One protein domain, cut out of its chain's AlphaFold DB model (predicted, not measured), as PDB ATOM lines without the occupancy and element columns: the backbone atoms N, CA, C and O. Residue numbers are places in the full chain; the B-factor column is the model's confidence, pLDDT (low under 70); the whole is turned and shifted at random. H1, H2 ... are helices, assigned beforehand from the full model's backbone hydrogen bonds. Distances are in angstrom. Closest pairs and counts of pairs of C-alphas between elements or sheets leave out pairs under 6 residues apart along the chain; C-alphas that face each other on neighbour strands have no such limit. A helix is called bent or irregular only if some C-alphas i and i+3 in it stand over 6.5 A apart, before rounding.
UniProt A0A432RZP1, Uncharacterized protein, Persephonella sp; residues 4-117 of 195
ATOM      1  N   THR A   4       8.995 -87.515 -68.770       66.56
ATOM      2  CA  THR A   4       8.045 -87.288 -69.868       66.56
ATOM      3  C   THR A   4       7.451 -88.584 -70.433       66.56
ATOM      4  O   THR A   4       6.261 -88.636 -70.725       66.56
ATOM      5  N   LEU A   5       8.247 -89.651 -70.569       71.75
ATOM      6  CA  LEU A   5       7.765 -90.944 -71.075       71.75
ATOM      7  C   LEU A   5       6.833 -91.634 -70.073       71.75
ATOM      8  O   LEU A   5       5.859 -92.253 -70.488       71.75
ATOM      9  N   LYS A   6       7.102 -91.487 -68.769       70.38
ATOM     10  CA  LYS A   6       6.201 -91.966 -67.711       70.38
ATOM     11  C   LYS A   6       4.850 -91.245 -67.758       70.38
ATOM     12  O   LYS A   6       3.814 -91.897 -67.737       70.38
ATOM     13  N   ILE A   7       4.859 -89.919 -67.930       70.88
ATOM     14  CA  ILE A   7       3.633 -89.110 -68.048       70.88
ATOM     15  C   ILE A   7       2.774 -89.564 -69.231       70.88
ATOM     16  O   ILE A   7       1.569 -89.755 -69.086       70.88
ATOM     17  N   PHE A   8       3.380 -89.760 -70.405       75.31
ATOM     18  CA  PHE A   8       2.632 -90.222 -71.574       75.31
ATOM     19  C   PHE A   8       2.080 -91.639 -71.400       75.31
ATOM     20  O   PHE A   8       0.962 -91.893 -71.841       75.31
ATOM     21  N   ALA A   9       2.814 -92.538 -70.738       75.69
ATOM     22  CA  ALA A   9       2.321 -93.879 -70.430       75.69
ATOM     23  C   ALA A   9       1.078 -93.833 -69.525       75.69
ATOM     24  O   ALA A   9       0.083 -94.481 -69.835       75.69
ATOM     25  N   ILE A  10       1.092 -92.995 -68.485       74.25
ATOM     26  CA  ILE A  10      -0.047 -92.799 -67.575       74.25
ATOM     27  C   ILE A  10      -1.251 -92.189 -68.306       74.25
ATOM     28  O   ILE A  10      -2.373 -92.676 -68.185       74.25
ATOM     29  N   ILE A  11      -1.032 -91.151 -69.118       77.19
ATOM     30  CA  ILE A  11      -2.096 -90.525 -69.920       77.19
ATOM     31  C   ILE A  11      -2.734 -91.540 -70.875       77.19
ATOM     32  O   ILE A  11      -3.958 -91.569 -71.012       77.19
ATOM     33  N   ASN A  12      -1.921 -92.356 -71.544       81.50
ATOM     34  CA  ASN A  12      -2.413 -93.370 -72.473       81.50
ATOM     35  C   ASN A  12      -3.166 -94.480 -71.741       81.50
ATOM     36  O   ASN A  12      -4.240 -94.856 -72.198       81.50
ATOM     37  N   PHE A  13      -2.680 -94.913 -70.577       80.88
ATOM     38  CA  PHE A  13      -3.385 -95.868 -69.730       80.88
ATOM     39  C   PHE A  13      -4.801 -95.386 -69.393       80.88
ATOM     40  O   PHE A  13      -5.765 -96.095 -69.663       80.88
ATOM     41  N   TYR A  14      -4.962 -94.150 -68.903       76.44
ATOM     42  CA  TYR A  14      -6.292 -93.597 -68.611       76.44
ATOM     43  C   TYR A  14      -7.175 -93.461 -69.851       76.44
ATOM     44  O   TYR A  14      -8.384 -93.660 -69.765       76.44
ATOM     45  N   ARG A  15      -6.600 -93.114 -71.008       82.75
ATOM     46  CA  ARG A  15      -7.359 -93.050 -72.266       82.75
ATOM     47  C   ARG A  15      -7.890 -94.420 -72.665       82.75
ATOM     48  O   ARG A  15      -9.075 -94.527 -72.957       82.75
ATOM     49  N   GLU A  16      -7.035 -95.435 -72.641       83.75
ATOM     50  CA  GLU A  16      -7.410 -96.812 -72.967       83.75
ATOM     51  C   GLU A  16      -8.421 -97.373 -71.961       83.75
ATOM     52  O   GLU A  16      -9.370 -98.044 -72.355       83.75
ATOM     53  N   LEU A  17      -8.257 -97.059 -70.674       79.75
ATOM     54  CA  LEU A  17      -9.182 -97.441 -69.609       79.75
ATOM     55  C   LEU A  17     -10.581 -96.861 -69.849       79.75
ATOM     56  O   LEU A  17     -11.563 -97.596 -69.861       79.75
ATOM     57  N   ILE A  18     -10.661 -95.548 -70.085       83.62
ATOM     58  CA  ILE A  18     -11.916 -94.844 -70.386       83.62
ATOM     59  C   ILE A  18     -12.569 -95.438 -71.636       83.62
ATOM     60  O   ILE A  18     -13.760 -95.727 -71.626       83.62
ATOM     61  N   GLU A  19     -11.786 -95.673 -72.689       85.94
ATOM     62  CA  GLU A  19     -12.290 -96.241 -73.939       85.94
ATOM     63  C   GLU A  19     -12.843 -97.663 -73.753       85.94
ATOM     64  O   GLU A  19     -13.877 -97.997 -74.334       85.94
ATOM     65  N   LYS A  20     -12.204 -98.490 -72.917       82.81
ATOM     66  CA  LYS A  20     -12.716 -99.822 -72.560       82.81
ATOM     67  C   LYS A  20     -14.011 -99.743 -71.759       82.81
ATOM     68  O   LYS A  20     -14.954-100.448 -72.097       82.81
ATOM     69  N   ILE A  21     -14.092 -98.865 -70.757       82.81
ATOM     70  CA  ILE A  21     -15.320 -98.659 -69.966       82.81
ATOM     71  C   ILE A  21     -16.485 -98.263 -70.876       82.81
ATOM     72  O   ILE A  21     -17.572 -98.823 -70.771       82.81
ATOM     73  N   GLU A  22     -16.254 -97.320 -71.793       81.56
ATOM     74  CA  GLU A  22     -17.284 -96.828 -72.710       81.56
ATOM     75  C   GLU A  22     -17.740 -97.890 -73.722       81.56
ATOM     76  O   GLU A  22     -18.921 -97.934 -74.064       81.56
ATOM     77  N   LYS A  23     -16.828 -98.739 -74.215       85.12
ATOM     78  CA  LYS A  23     -17.132 -99.745 -75.250       85.12
ATOM     79  C   LYS A  23     -17.686-101.056 -74.706       85.12
ATOM     80  O   LYS A  23     -18.515-101.673 -75.366       85.12
ATOM     81  N   GLU A  24     -17.187-101.498 -73.560       81.44
ATOM     82  CA  GLU A  24     -17.492-102.811 -72.981       81.44
ATOM     83  C   GLU A  24     -18.481-102.718 -71.803       81.44
ATOM     84  O   GLU A  24     -18.784-103.734 -71.186       81.44
ATOM     85  N   GLU A  25     -18.991-101.516 -71.492       73.25
ATOM     86  CA  GLU A  25     -19.895-101.229 -70.360       73.25
ATOM     87  C   GLU A  25     -19.393-101.789 -69.014       73.25
ATOM     88  O   GLU A  25     -20.167-102.209 -68.150       73.25
ATOM     89  N   LEU A  26     -18.069-101.792 -68.832       78.94
ATOM     90  CA  LEU A  26     -17.424-102.309 -67.629       78.94
ATOM     91  C   LEU A  26     -17.742-101.443 -66.409       78.94
ATOM     92  O   LEU A  26     -17.927-100.230 -66.518       78.94
ATOM     93  N   ASN A  27     -17.738-102.065 -65.228       78.56
ATOM     94  CA  ASN A  27     -17.892-101.367 -63.959       78.56
ATOM     95  C   ASN A  27     -16.693-100.418 -63.722       78.56
ATOM     96  O   ASN A  27     -15.574-100.891 -63.505       78.56
ATOM     97  N   PRO A  28     -16.891 -99.085 -63.722       75.69
ATOM     98  CA  PRO A  28     -15.806 -98.124 -63.542       75.69
ATOM     99  C   PRO A  28     -15.266 -98.070 -62.100       75.69
ATOM    100  O   PRO A  28     -14.268 -97.390 -61.868       75.69
ATOM    101  N   PHE A  29     -15.902 -98.756 -61.139       74.62
ATOM    102  CA  PHE A  29     -15.455 -98.850 -59.740       74.62
ATOM    103  C   PHE A  29     -14.512-100.029 -59.475       74.62
ATOM    104  O   PHE A  29     -13.725 -99.978 -58.538       74.62
ATOM    105  N   GLU A  30     -14.554-101.079 -60.298       66.50
ATOM    106  CA  GLU A  30     -13.674-102.253 -60.149       66.50
ATOM    107  C   GLU A  30     -12.242-101.988 -60.623       66.50
ATOM    108  O   GLU A  30     -11.318-102.731 -60.297       66.50
ATOM    109  N   MET A  31     -12.038-100.912 -61.380       63.69
ATOM    110  CA  MET A  31     -10.719-100.489 -61.828       63.69
ATOM    111  C   MET A  31     -10.140 -99.495 -60.819       63.69
ATOM    112  O   MET A  31     -10.442 -98.302 -60.858       63.69
ATOM    113  N   SER A  32      -9.320-100.002 -59.893       55.94
ATOM    114  CA  SER A  32      -8.689 -99.207 -58.834       55.94
ATOM    115  C   SER A  32      -7.826 -98.084 -59.421       55.94
ATOM    116  O   SER A  32      -6.816 -98.329 -60.081       55.94
ATOM    117  N   SER A  33      -8.200 -96.835 -59.141       52.62
ATOM    118  CA  SER A  33      -7.419 -95.622 -59.426       52.62
ATOM    119  C   SER A  33      -6.274 -95.390 -58.427       52.62
ATOM    120  O   SER A  33      -5.489 -94.455 -58.597       52.62
ATOM    121  N   GLU A  34      -6.179 -96.220 -57.384       51.88
ATOM    122  CA  GLU A  34      -5.328 -96.007 -56.209       51.88
ATOM    123  C   GLU A  34      -3.829 -96.052 -56.534       51.88
ATOM    124  O   GLU A  34      -3.099 -95.159 -56.100       51.88
ATOM    125  N   GLU A  35      -3.386 -96.990 -57.382       48.31
ATOM    126  CA  GLU A  35      -1.974 -97.126 -57.790       48.31
ATOM    127  C   GLU A  35      -1.454 -95.910 -58.582       48.31
ATOM    128  O   GLU A  35      -0.267 -95.597 -58.544       48.31
ATOM    129  N   LEU A  36      -2.337 -95.170 -59.257       52.91
ATOM    130  CA  LEU A  36      -1.969 -94.012 -60.080       52.91
ATOM    131  C   LEU A  36      -2.014 -92.687 -59.324       52.91
ATOM    132  O   LEU A  36      -1.506 -91.689 -59.830       52.91
ATOM    133  N   SER A  37      -2.602 -92.651 -58.127       57.66
ATOM    134  CA  SER A  37      -2.773 -91.411 -57.367       57.66
ATOM    135  C   SER A  37      -1.450 -90.863 -56.819       57.66
ATOM    136  O   SER A  37      -1.257 -89.649 -56.823       57.66
ATOM    137  N   GLU A  38      -0.521 -91.727 -56.398       58.03
ATOM    138  CA  GLU A  38       0.797 -91.299 -55.917       58.03
ATOM    139  C   GLU A  38       1.712 -90.883 -57.071       58.03
ATOM    140  O   GLU A  38       2.283 -89.793 -57.033       58.03
ATOM    141  N   GLU A  39       1.762 -91.668 -58.152       58.25
ATOM    142  CA  GLU A  39       2.557 -91.313 -59.334       58.25
ATOM    143  C   GLU A  39       2.022 -90.045 -60.020       58.25
ATOM    144  O   GLU A  39       2.804 -89.198 -60.444       58.25
ATOM    145  N   LEU A  40       0.699 -89.846 -60.087       60.69
ATOM    146  CA  LEU A  40       0.115 -88.595 -60.582       60.69
ATOM    147  C   LEU A  40       0.444 -87.406 -59.677       60.69
ATOM    148  O   LEU A  40       0.742 -86.333 -60.200       60.69
ATOM    149  N   LYS A  41       0.420 -87.566 -58.347       61.62
ATOM    150  CA  LYS A  41       0.772 -86.494 -57.397       61.62
ATOM    151  C   LYS A  41       2.222 -86.039 -57.558       61.62
ATOM    152  O   LYS A  41       2.475 -84.841 -57.488       61.62
ATOM    153  N   GLU A  42       3.147 -86.956 -57.835       59.28
ATOM    154  CA  GLU A  42       4.546 -86.620 -58.141       59.28
ATOM    155  C   GLU A  42       4.722 -85.942 -59.514       59.28
ATOM    156  O   GLU A  42       5.692 -85.214 -59.737       59.28
ATOM    157  N   LEU A  43       3.789 -86.168 -60.445       57.88
ATOM    158  CA  LEU A  43       3.840 -85.668 -61.824       57.88
ATOM    159  C   LEU A  43       3.081 -84.349 -62.043       57.88
ATOM    160  O   LEU A  43       3.336 -83.666 -63.041       57.88
ATOM    161  N   ILE A  44       2.179 -83.975 -61.130       61.31
ATOM    162  CA  ILE A  44       1.521 -82.663 -61.098       61.31
ATOM    163  C   ILE A  44       2.559 -81.621 -60.651       61.31
ATOM    164  O   ILE A  44       2.749 -81.347 -59.471       61.31
ATOM    165  N   GLY A  45       3.266 -81.056 -61.630       61.72
ATOM    166  CA  GLY A  45       4.210 -79.948 -61.460       61.72
ATOM    167  C   GLY A  45       3.762 -78.690 -62.213       61.72
ATOM    168  O   GLY A  45       2.588 -78.528 -62.543       61.72
ATOM    169  N   ASP A  46       4.702 -77.813 -62.572       59.38
ATOM    170  CA  ASP A  46       4.407 -76.510 -63.205       59.38
ATOM    171  C   ASP A  46       3.905 -76.588 -64.665       59.38
ATOM    172  O   ASP A  46       3.603 -75.567 -65.292       59.38
ATOM    173  N   ASN A  47       3.807 -77.784 -65.258       70.12
ATOM    174  CA  ASN A  47       3.378 -77.925 -66.647       70.12
ATOM    175  C   ASN A  47       1.849 -77.897 -66.776       70.12
ATOM    176  O   ASN A  47       1.166 -78.922 -66.714       70.12
ATOM    177  N   PHE A  48       1.327 -76.703 -67.055       70.19
ATOM    178  CA  PHE A  48      -0.100 -76.441 -67.244       70.19
ATOM    179  C   PHE A  48      -0.791 -77.375 -68.254       70.19
ATOM    180  O   PHE A  48      -1.940 -77.761 -68.046       70.19
ATOM    181  N   ILE A  49      -0.112 -77.762 -69.341       72.75
ATOM    182  CA  ILE A  49      -0.706 -78.613 -70.384       72.75
ATOM    183  C   ILE A  49      -0.953 -80.023 -69.844       72.75
ATOM    184  O   ILE A  49      -2.026 -80.588 -70.048       72.75
ATOM    185  N   ILE A  50       0.031 -80.576 -69.138       70.81
ATOM    186  CA  ILE A  50      -0.051 -81.921 -68.561       70.81
ATOM    187  C   ILE A  50      -1.139 -81.951 -67.488       70.81
ATOM    188  O   ILE A  50      -2.007 -82.821 -67.531       70.81
ATOM    189  N   ASN A  51      -1.173 -80.938 -66.621       70.50
ATOM    190  CA  ASN A  51      -2.208 -80.801 -65.599       70.50
ATOM    191  C   ASN A  51      -3.607 -80.719 -66.228       70.50
ATOM    192  O   ASN A  51      -4.526 -81.397 -65.776       70.50
ATOM    193  N   GLY A  52      -3.771 -79.960 -67.317       74.06
ATOM    194  CA  GLY A  52      -5.041 -79.874 -68.041       74.06
ATOM    195  C   GLY A  52      -5.502 -81.214 -68.629       74.06
ATOM    196  O   GLY A  52      -6.685 -81.548 -68.547       74.06
ATOM    197  N   ILE A  53      -4.581 -82.007 -69.188       78.19
ATOM    198  CA  ILE A  53      -4.894 -83.339 -69.731       78.19
ATOM    199  C   ILE A  53      -5.293 -84.303 -68.609       78.19
ATOM    200  O   ILE A  53      -6.297 -85.000 -68.744       78.19
ATOM    201  N   VAL A  54      -4.547 -84.316 -67.504       75.75
ATOM    202  CA  VAL A  54      -4.834 -85.163 -66.338       75.75
ATOM    203  C   VAL A  54      -6.200 -84.823 -65.745       75.75
ATOM    204  O   VAL A  54      -7.031 -85.714 -65.592       75.75
ATOM    205  N   ILE A  55      -6.483 -83.536 -65.508       77.06
ATOM    206  CA  ILE A  55      -7.795 -83.075 -65.024       77.06
ATOM    207  C   ILE A  55      -8.904 -83.534 -65.977       77.06
ATOM    208  O   ILE A  55      -9.928 -84.040 -65.531       77.06
ATOM    209  N   SER A  56      -8.702 -83.412 -67.293       79.56
ATOM    210  CA  SER A  56      -9.701 -83.852 -68.270       79.56
ATOM    211  C   SER A  56      -9.996 -85.352 -68.188       79.56
ATOM    212  O   SER A  56     -11.158 -85.738 -68.319       79.56
ATOM    213  N   LEU A  57      -8.974 -86.189 -67.993       80.62
ATOM    214  CA  LEU A  57      -9.132 -87.641 -67.885       80.62
ATOM    215  C   LEU A  57      -9.838 -88.034 -66.585       80.62
ATOM    216  O   LEU A  57     -10.787 -88.812 -66.627       80.62
ATOM    217  N   LEU A  58      -9.447 -87.431 -65.461       77.19
ATOM    218  CA  LEU A  58     -10.091 -87.663 -64.166       77.19
ATOM    219  C   LEU A  58     -11.564 -87.240 -64.184       77.19
ATOM    220  O   LEU A  58     -12.425 -88.005 -63.756       77.19
ATOM    221  N   SER A  59     -11.889 -86.082 -64.767       78.88
ATOM    222  CA  SER A  59     -13.280 -85.635 -64.908       78.88
ATOM    223  C   SER A  59     -14.122 -86.574 -65.775       78.88
ATOM    224  O   SER A  59     -15.306 -86.766 -65.500       78.88
ATOM    225  N   LYS A  60     -13.537 -87.170 -66.822       83.31
ATOM    226  CA  LYS A  60     -14.226 -88.175 -67.648       83.31
ATOM    227  C   LYS A  60     -14.487 -89.460 -66.873       83.31
ATOM    228  O   LYS A  60     -15.596 -89.977 -66.935       83.31
ATOM    229  N   LEU A  61     -13.500 -89.944 -66.123       81.31
ATOM    230  CA  LEU A  61     -13.662 -91.130 -65.286       81.31
ATOM    231  C   LEU A  61     -14.741 -90.910 -64.215       81.31
ATOM    232  O   LEU A  61     -15.619 -91.752 -64.047       81.31
ATOM    233  N   LEU A  62     -14.725 -89.748 -63.554       80.81
ATOM    234  CA  LEU A  62     -15.743 -89.359 -62.577       80.81
ATOM    235  C   LEU A  62     -17.142 -89.352 -63.204       80.81
ATOM    236  O   LEU A  62     -18.084 -89.898 -62.637       80.81
ATOM    237  N   LYS A  63     -17.270 -88.778 -64.404       84.00
ATOM    238  CA  LYS A  63     -18.528 -88.786 -65.149       84.00
ATOM    239  C   LYS A  63     -19.022 -90.216 -65.403       84.00
ATOM    240  O   LYS A  63     -20.193 -90.486 -65.161       84.00
ATOM    241  N   LEU A  64     -18.148 -91.124 -65.839       83.75
ATOM    242  CA  LEU A  64     -18.512 -92.523 -66.093       83.75
ATOM    243  C   LEU A  64     -18.962 -93.246 -64.818       83.75
ATOM    244  O   LEU A  64     -19.964 -93.955 -64.850       83.75
ATOM    245  N   LYS A  65     -18.282 -93.021 -63.687       81.56
ATOM    246  CA  LYS A  65     -18.685 -93.546 -62.370       81.56
ATOM    247  C   LYS A  65     -20.095 -93.088 -61.979       81.56
ATOM    248  O   LYS A  65     -20.928 -93.899 -61.579       81.56
ATOM    249  N   VAL A  66     -20.389 -91.804 -62.169       81.81
ATOM    250  CA  VAL A  66     -21.704 -91.214 -61.869       81.81
ATOM    251  C   VAL A  66     -22.784 -91.750 -62.801       81.81
ATOM    252  O   VAL A  66     -23.869 -92.098 -62.344       81.81
ATOM    253  N   GLU A  67     -22.510 -91.839 -64.103       82.19
ATOM    254  CA  GLU A  67     -23.460 -92.392 -65.072       82.19
ATOM    255  C   GLU A  67     -23.752 -93.869 -64.792       82.19
ATOM    256  O   GLU A  67     -24.905 -94.291 -64.887       82.19
ATOM    257  N   TYR A  68     -22.738 -94.641 -64.397       83.69
ATOM    258  CA  TYR A  68     -22.884 -96.044 -64.026       83.69
ATOM    259  C   TYR A  68     -23.780 -96.224 -62.793       83.69
ATOM    260  O   TYR A  68     -24.771 -96.953 -62.865       83.69
ATOM    261  N   LEU A  69     -23.515 -95.502 -61.697       79.38
ATOM    262  CA  LEU A  69     -24.380 -95.538 -60.509       79.38
ATOM    263  C   LEU A  69     -25.776 -94.982 -60.792       79.38
ATOM    264  O   LEU A  69     -26.770 -95.542 -60.336       79.38
ATOM    265  N   GLY A  70     -25.876 -93.916 -61.586       76.81
ATOM    266  CA  GLY A  70     -27.151 -93.341 -62.000       76.81
ATOM    267  C   GLY A  70     -28.021 -94.352 -62.747       76.81
ATOM    268  O   GLY A  70     -29.207 -94.467 -62.446       76.81
ATOM    269  N   LYS A  71     -27.439 -95.141 -63.662       78.56
ATOM    270  CA  LYS A  71     -28.142 -96.238 -64.356       78.56
ATOM    271  C   LYS A  71     -28.632 -97.327 -63.394       78.56
ATOM    272  O   LYS A  71     -29.679 -97.918 -63.646       78.56
ATOM    273  N   GLN A  72     -27.897 -97.602 -62.316       75.25
ATOM    274  CA  GLN A  72     -28.276 -98.615 -61.324       75.25
ATOM    275  C   GLN A  72     -29.356 -98.122 -60.345       75.25
ATOM    276  O   GLN A  72     -30.253 -98.882 -59.984       75.25
ATOM    277  N   LEU A  73     -29.279 -96.859 -59.921       67.75
ATOM    278  CA  LEU A  73     -30.087 -96.302 -58.829       67.75
ATOM    279  C   LEU A  73     -31.341 -95.548 -59.301       67.75
ATOM    280  O   LEU A  73     -32.292 -95.385 -58.533       67.75
ATOM    281  N   ILE A  74     -31.367 -95.070 -60.549       61.66
ATOM    282  CA  ILE A  74     -32.431 -94.196 -61.054       61.66
ATOM    283  C   ILE A  74     -33.234 -94.922 -62.132       61.66
ATOM    284  O   ILE A  74     -32.855 -94.969 -63.298       61.66
ATOM    285  N   GLN A  75     -34.381 -95.469 -61.725       60.81
ATOM    286  CA  GLN A  75     -35.286 -96.223 -62.601       60.81
ATOM    287  C   GLN A  75     -36.442 -95.377 -63.173       60.81
ATOM    288  O   GLN A  75     -37.143 -95.841 -64.067       60.81
ATOM    289  N   ILE A  76     -36.651 -94.144 -62.684       60.22
ATOM    290  CA  ILE A  76     -37.798 -93.282 -63.030       60.22
ATOM    291  C   ILE A  76     -37.298 -91.877 -63.413       60.22
ATOM    292  O   ILE A  76     -36.459 -91.304 -62.719       60.22
ATOM    293  N   GLU A  77     -37.793 -91.328 -64.529       58.66
ATOM    294  CA  GLU A  77     -37.308 -90.070 -65.128       58.66
ATOM    295  C   GLU A  77     -37.648 -88.799 -64.332       58.66
ATOM    296  O   GLU A  77     -36.870 -87.849 -64.370       58.66
ATOM    297  N   GLU A  78     -38.757 -88.777 -63.586       57.81
ATOM    298  CA  GLU A  78     -39.256 -87.562 -62.916       57.81
ATOM    299  C   GLU A  78     -38.424 -87.128 -61.692       57.81
ATOM    300  O   GLU A  78     -38.407 -85.948 -61.360       57.81
ATOM    301  N   GLU A  79     -37.653 -88.031 -61.075       58.94
ATOM    302  CA  GLU A  79     -36.761 -87.731 -59.931       58.94
ATOM    303  C   GLU A  79     -35.270 -87.739 -60.312       58.94
ATOM    304  O   GLU A  79     -34.373 -87.731 -59.463       58.94
ATOM    305  N   LYS A  80     -34.980 -87.798 -61.613       65.31
ATOM    306  CA  LYS A  80     -33.639 -88.081 -62.126       65.31
ATOM    307  C   LYS A  80     -32.633 -86.991 -61.783       65.31
ATOM    308  O   LYS A  80     -31.478 -87.308 -61.530       65.31
ATOM    309  N   GLU A  81     -33.043 -85.727 -61.752       65.25
ATOM    310  CA  GLU A  81     -32.111 -84.618 -61.535       65.25
ATOM    311  C   GLU A  81     -31.634 -84.505 -60.078       65.25
ATOM    312  O   GLU A  81     -30.436 -84.339 -59.848       65.25
ATOM    313  N   GLU A  82     -32.530 -84.626 -59.092       66.50
ATOM    314  CA  GLU A  82     -32.150 -84.610 -57.670       66.50
ATOM    315  C   GLU A  82     -31.344 -85.857 -57.305       66.50
ATOM    316  O   GLU A  82     -30.246 -85.738 -56.764       66.50
ATOM    317  N   ARG A  83     -31.788 -87.044 -57.736       69.31
ATOM    318  CA  ARG A  83     -31.038 -88.282 -57.481       69.31
ATOM    319  C   ARG A  83     -29.675 -88.303 -58.169       69.31
ATOM    320  O   ARG A  83     -28.722 -88.811 -57.594       69.31
ATOM    321  N   LEU A  84     -29.539 -87.739 -59.376       70.88
ATOM    322  CA  LEU A  84     -28.226 -87.604 -60.023       70.88
ATOM    323  C   LEU A  84     -27.294 -86.690 -59.228       70.88
ATOM    324  O   LEU A  84     -26.100 -86.978 -59.158       70.88
ATOM    325  N   LYS A  85     -27.811 -85.607 -58.633       71.44
ATOM    326  CA  LYS A  85     -27.013 -84.734 -57.760       71.44
ATOM    327  C   LYS A  85     -26.548 -85.485 -56.519       71.44
ATOM    328  O   LYS A  85     -25.378 -85.364 -56.166       71.44
ATOM    329  N   ASP A  86     -27.412 -86.289 -55.912       76.06
ATOM    330  CA  ASP A  86     -27.062 -87.074 -54.726       76.06
ATOM    331  C   ASP A  86     -26.024 -88.156 -55.044       76.06
ATOM    332  O   ASP A  86     -25.019 -88.272 -54.345       76.06
ATOM    333  N   VAL A  87     -26.193 -88.871 -56.160       79.00
ATOM    334  CA  VAL A  87     -25.200 -89.839 -56.657       79.00
ATOM    335  C   VAL A  87     -23.868 -89.148 -56.951       79.00
ATOM    336  O   VAL A  87     -22.811 -89.655 -56.588       79.00
ATOM    337  N   PHE A  88     -23.895 -87.964 -57.565       78.19
ATOM    338  CA  PHE A  88     -22.683 -87.190 -57.832       78.19
ATOM    339  C   PHE A  88     -21.960 -86.781 -56.542       78.19
ATOM    340  O   PHE A  88     -20.740 -86.922 -56.457       78.19
ATOM    341  N   LYS A  89     -22.700 -86.311 -55.528       79.81
ATOM    342  CA  LYS A  89     -22.147 -85.981 -54.206       79.81
ATOM    343  C   LYS A  89     -21.542 -87.208 -53.531       79.81
ATOM    344  O   LYS A  89     -20.434 -87.115 -53.013       79.81
ATOM    345  N   GLN A  90     -22.225 -88.352 -53.586       79.81
ATOM    346  CA  GLN A  90     -21.737 -89.595 -52.996       79.81
ATOM    347  C   GLN A  90     -20.409 -90.037 -53.626       79.81
ATOM    348  O   GLN A  90     -19.446 -90.278 -52.902       79.81
ATOM    349  N   VAL A  91     -20.321 -90.059 -54.960       79.56
ATOM    350  CA  VAL A  91     -19.075 -90.419 -55.661       79.56
ATOM    351  C   VAL A  91     -17.952 -89.441 -55.320       79.56
ATOM    352  O   VAL A  91     -16.820 -89.853 -55.090       79.56
ATOM    353  N   LEU A  92     -18.241 -88.137 -55.257       78.06
ATOM    354  CA  LEU A  92     -17.237 -87.154 -54.854       78.06
ATOM    355  C   LEU A  92     -16.736 -87.392 -53.430       78.06
ATOM    356  O   LEU A  92     -15.531 -87.313 -53.200       78.06
ATOM    357  N   LYS A  93     -17.633 -87.692 -52.491       80.25
ATOM    358  CA  LYS A  93     -17.280 -87.967 -51.097       80.25
ATOM    359  C   LYS A  93     -16.352 -89.174 -50.984       80.25
ATOM    360  O   LYS A  93     -15.326 -89.078 -50.320       80.25
ATOM    361  N   GLU A  94     -16.668 -90.257 -51.692       77.44
ATOM    362  CA  GLU A  94     -15.862 -91.486 -51.719       77.44
ATOM    363  C   GLU A  94     -14.473 -91.270 -52.349       77.44
ATOM    364  O   GLU A  94     -13.481 -91.780 -51.837       77.44
ATOM    365  N   GLU A  95     -14.368 -90.475 -53.419       72.06
ATOM    366  CA  GLU A  95     -13.093 -90.269 -54.129       72.06
ATOM    367  C   GLU A  95     -12.204 -89.179 -53.509       72.06
ATOM    368  O   GLU A  95     -10.989 -89.172 -53.723       72.06
ATOM    369  N   THR A  96     -12.786 -88.209 -52.794       71.81
ATOM    370  CA  THR A  96     -12.062 -87.006 -52.340       71.81
ATOM    371  C   THR A  96     -12.020 -86.825 -50.826       71.81
ATOM    372  O   THR A  96     -11.257 -85.980 -50.360       71.81
ATOM    373  N   ASN A  97     -12.797 -87.600 -50.056       75.62
ATOM    374  CA  ASN A  97     -12.989 -87.415 -48.611       75.62
ATOM    375  C   ASN A  97     -13.406 -85.981 -48.221       75.62
ATOM    376  O   ASN A  97     -13.092 -85.518 -47.125       75.62
ATOM    377  N   LEU A  98     -14.077 -85.255 -49.119       78.06
ATOM    378  CA  LEU A  98     -14.626 -83.933 -48.817       78.06
ATOM    379  C   LEU A  98     -15.936 -84.051 -48.031       78.06
ATOM    380  O   LEU A  98     -16.721 -84.974 -48.250       78.06
ATOM    381  N   GLU A  99     -16.178 -83.089 -47.142       82.06
ATOM    382  CA  GLU A  99     -17.445 -82.969 -46.420       82.06
ATOM    383  C   GLU A  99     -18.556 -82.431 -47.334       82.06
ATOM    384  O   GLU A  99     -18.297 -81.745 -48.329       82.06
ATOM    385  N   ASP A 100     -19.813 -82.724 -46.988       72.94
ATOM    386  CA  ASP A 100     -20.968 -82.387 -47.834       72.94
ATOM    387  C   ASP A 100     -21.075 -80.869 -48.082       72.94
ATOM    388  O   ASP A 100     -21.350 -80.445 -49.207       72.94
ATOM    389  N   ASP A 101     -20.757 -80.052 -47.072       77.25
ATOM    390  CA  ASP A 101     -20.754 -78.585 -47.158       77.25
ATOM    391  C   ASP A 101     -19.709 -78.054 -48.162       77.25
ATOM    392  O   ASP A 101     -19.975 -77.111 -48.916       77.25
ATOM    393  N   ASP A 102     -18.526 -78.675 -48.220       76.56
ATOM    394  CA  ASP A 102     -17.455 -78.298 -49.150       76.56
ATOM    395  C   ASP A 102     -17.814 -78.678 -50.590       76.56
ATOM    396  O   ASP A 102     -17.592 -77.905 -51.531       76.56
ATOM    397  N   ILE A 103     -18.417 -79.857 -50.770       72.94
ATOM    398  CA  ILE A 103     -18.914 -80.330 -52.065       72.94
ATOM    399  C   ILE A 103     -20.025 -79.404 -52.569       72.94
ATOM    400  O   ILE A 103     -20.005 -78.990 -53.733       72.94
ATOM    401  N   GLU A 104     -20.968 -79.017 -51.710       73.56
ATOM    402  CA  GLU A 104     -22.016 -78.060 -52.070       73.56
ATOM    403  C   GLU A 104     -21.439 -76.697 -52.459       73.56
ATOM    404  O   GLU A 104     -21.803 -76.154 -53.505       73.56
ATOM    405  N   ALA A 105     -20.471 -76.172 -51.704       73.19
ATOM    406  CA  ALA A 105     -19.809 -74.907 -52.020       73.19
ATOM    407  C   ALA A 105     -19.042 -74.929 -53.362       73.19
ATOM    408  O   ALA A 105     -18.929 -73.894 -54.039       73.19
ATOM    409  N   LEU A 106     -18.514 -76.092 -53.762       68.81
ATOM    410  CA  LEU A 106     -17.874 -76.314 -55.063       68.81
ATOM    411  C   LEU A 106     -18.895 -76.434 -56.203       68.81
ATOM    412  O   LEU A 106     -18.635 -75.945 -57.301       68.81
ATOM    413  N   LEU A 107     -20.051 -77.047 -55.946       67.25
ATOM    414  CA  LEU A 107     -21.122 -77.253 -56.924       67.25
ATOM    415  C   LEU A 107     -21.994 -76.015 -57.161       67.25
ATOM    416  O   LEU A 107     -22.639 -75.908 -58.209       67.25
ATOM    417  N   MET A 108     -22.026 -75.067 -56.221       69.94
ATOM    418  CA  MET A 108     -22.785 -73.830 -56.377       69.94
ATOM    419  C   MET A 108     -22.305 -73.035 -57.604       69.94
ATOM    420  O   MET A 108     -21.216 -72.457 -57.636       69.94
ATOM    421  N   ILE A 109     -23.174 -72.950 -58.620       54.25
ATOM    422  CA  ILE A 109     -22.945 -72.202 -59.870       54.25
ATOM    423  C   ILE A 109     -22.609 -70.732 -59.583       54.25
ATOM    424  O   ILE A 109     -21.805 -70.133 -60.302       54.25
ATOM    425  N   ASP A 110     -23.192 -70.159 -58.529       52.56
ATOM    426  CA  ASP A 110     -22.938 -68.781 -58.113       52.56
ATOM    427  C   ASP A 110     -21.521 -68.606 -57.552       52.56
ATOM    428  O   ASP A 110     -20.845 -67.656 -57.934       52.56
ATOM    429  N   SER A 111     -21.003 -69.573 -56.788       53.81
ATOM    430  CA  SER A 111     -19.611 -69.606 -56.303       53.81
ATOM    431  C   SER A 111     -18.616 -69.655 -57.469       53.81
ATOM    432  O   SER A 111     -17.661 -68.879 -57.498       53.81
ATOM    433  N   ILE A 112     -18.869 -70.476 -58.495       52.59
ATOM    434  CA  ILE A 112     -18.005 -70.553 -59.684       52.59
ATOM    435  C   ILE A 112     -18.117 -69.284 -60.542       52.59
ATOM    436  O   ILE A 112     -17.095 -68.717 -60.933       52.59
ATOM    437  N   LYS A 113     -19.330 -68.791 -60.829       51.00
ATOM    438  CA  LYS A 113     -19.534 -67.547 -61.596       51.00
ATOM    439  C   LYS A 113     -18.960 -66.330 -60.880       51.00
ATOM    440  O   LYS A 113     -18.482 -65.421 -61.553       51.00
ATOM    441  N   GLU A 114     -19.008 -66.279 -59.553       54.81
ATOM    442  CA  GLU A 114     -18.405 -65.203 -58.770       54.81
ATOM    443  C   GLU A 114     -16.888 -65.326 -58.657       54.81
ATOM    444  O   GLU A 114     -16.204 -64.324 -58.844       54.81
ATOM    445  N   LYS A 115     -16.340 -66.534 -58.469       56.41
ATOM    446  CA  LYS A 115     -14.884 -66.767 -58.480       56.41
ATOM    447  C   LYS A 115     -14.262 -66.539 -59.864       56.41
ATOM    448  O   LYS A 115     -13.124 -66.090 -59.956       56.41
ATOM    449  N   LEU A 116     -15.006 -66.794 -60.947       52.78
ATOM    450  CA  LEU A 116     -14.593 -66.541 -62.336       52.78
ATOM    451  C   LEU A 116     -14.985 -65.149 -62.856       52.78
ATOM    452  O   LEU A 116     -14.576 -64.768 -63.961       52.78
ATOM    453  N   LYS A 117     -15.759 -64.358 -62.097       53.25
ATOM    454  CA  LYS A 117     -15.990 -62.948 -62.429       53.25
ATOM    455  C   LYS A 117     -14.644 -62.245 -62.322       53.25
ATOM    456  O   LYS A 117     -14.162 -61.943 -61.234       53.25
TER     457      LYS A 117
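What this domain is: This is residues 4 to 117 of the 195 residues of an uncharacterized protein of Persephonella sp (UniProt A0A432RZP1). A long helix, H3, runs through the middle, with H1 side by side with its residues 53 to 64 and H4 folding back steeply across its residues 62 to 70. The short H2 sits near H1 and H3, H5 turns off H4, and residues 108 to 117, with H6, stick out. The printed part has 114 residues with six named helices, H1 to H6 in chain order, and no named strand: all helix. It is only just compact, close to loose, with a radius of gyration of the C-alphas of 15.9 A, and spans 48 by 41 by 22 A.

How they stand to each other: H3, residues 48 to 73, touches H1, residues 4 to 24, the same way at a shallow tilt of 22 degrees; the closest C-alphas, of Ile 18 and Leu 61, are 6.5 A apart. H3 touches residues 83 to 91 of H4, residues 77 to 96, opposite ways at a steep tilt of 50 degrees, closest at C-alphas Val 66 and Phe 88, 5.8 A. H4 has a kink of 33 degrees near residue 84 and is irregular, C-alphas 78 and 81 being 7.9 A apart. Its residues 89 to 93 touch H5, residues 100 to 107, only just about perpendicular at 70.2 degrees, closest at C-alphas Lys 89 and Ile 103, 6.9 A. H6, residues 109 to 115, is close to H5 but not clearly touching, closest at C-alphas Ala 105 and Ser 111, 6.8 A. H2, residues 34 to 43, only just irregular with C-alphas 35 and 38 6.7 A apart, is close to H1 but not clearly touching, closest at C-alphas Ile 7 and Leu 43, 7.1 A; H2 and H3 are near each other. Every O i to N i+4 pair is within hydrogen-bond range in H1, H3, H5 and H6, against 4 of 6 in H2 and 14 of 16 in H4.

Where its parts are: H3 measures 36.9 A, from C-alpha 48 at (-0.100, -76.441, -67.244). H1, 30.0 A, begins at C-alpha 4 (8.045, -87.288, -69.868); H4 measures 28.5 A, H2 14.9 A and H5 10.4 A. H6, 9.8 A, ends at C-alpha 115 (-14.884, -66.767, -58.480).

The domain as a whole: The C-alphas farthest apart, of Leu 5 and Glu 78, are 47.8 A apart. The printed part has no cut, and no link is long. pLDDT is under 70 at residue 4 and residues 30 to 46, 73 to 83 and 106 to 117.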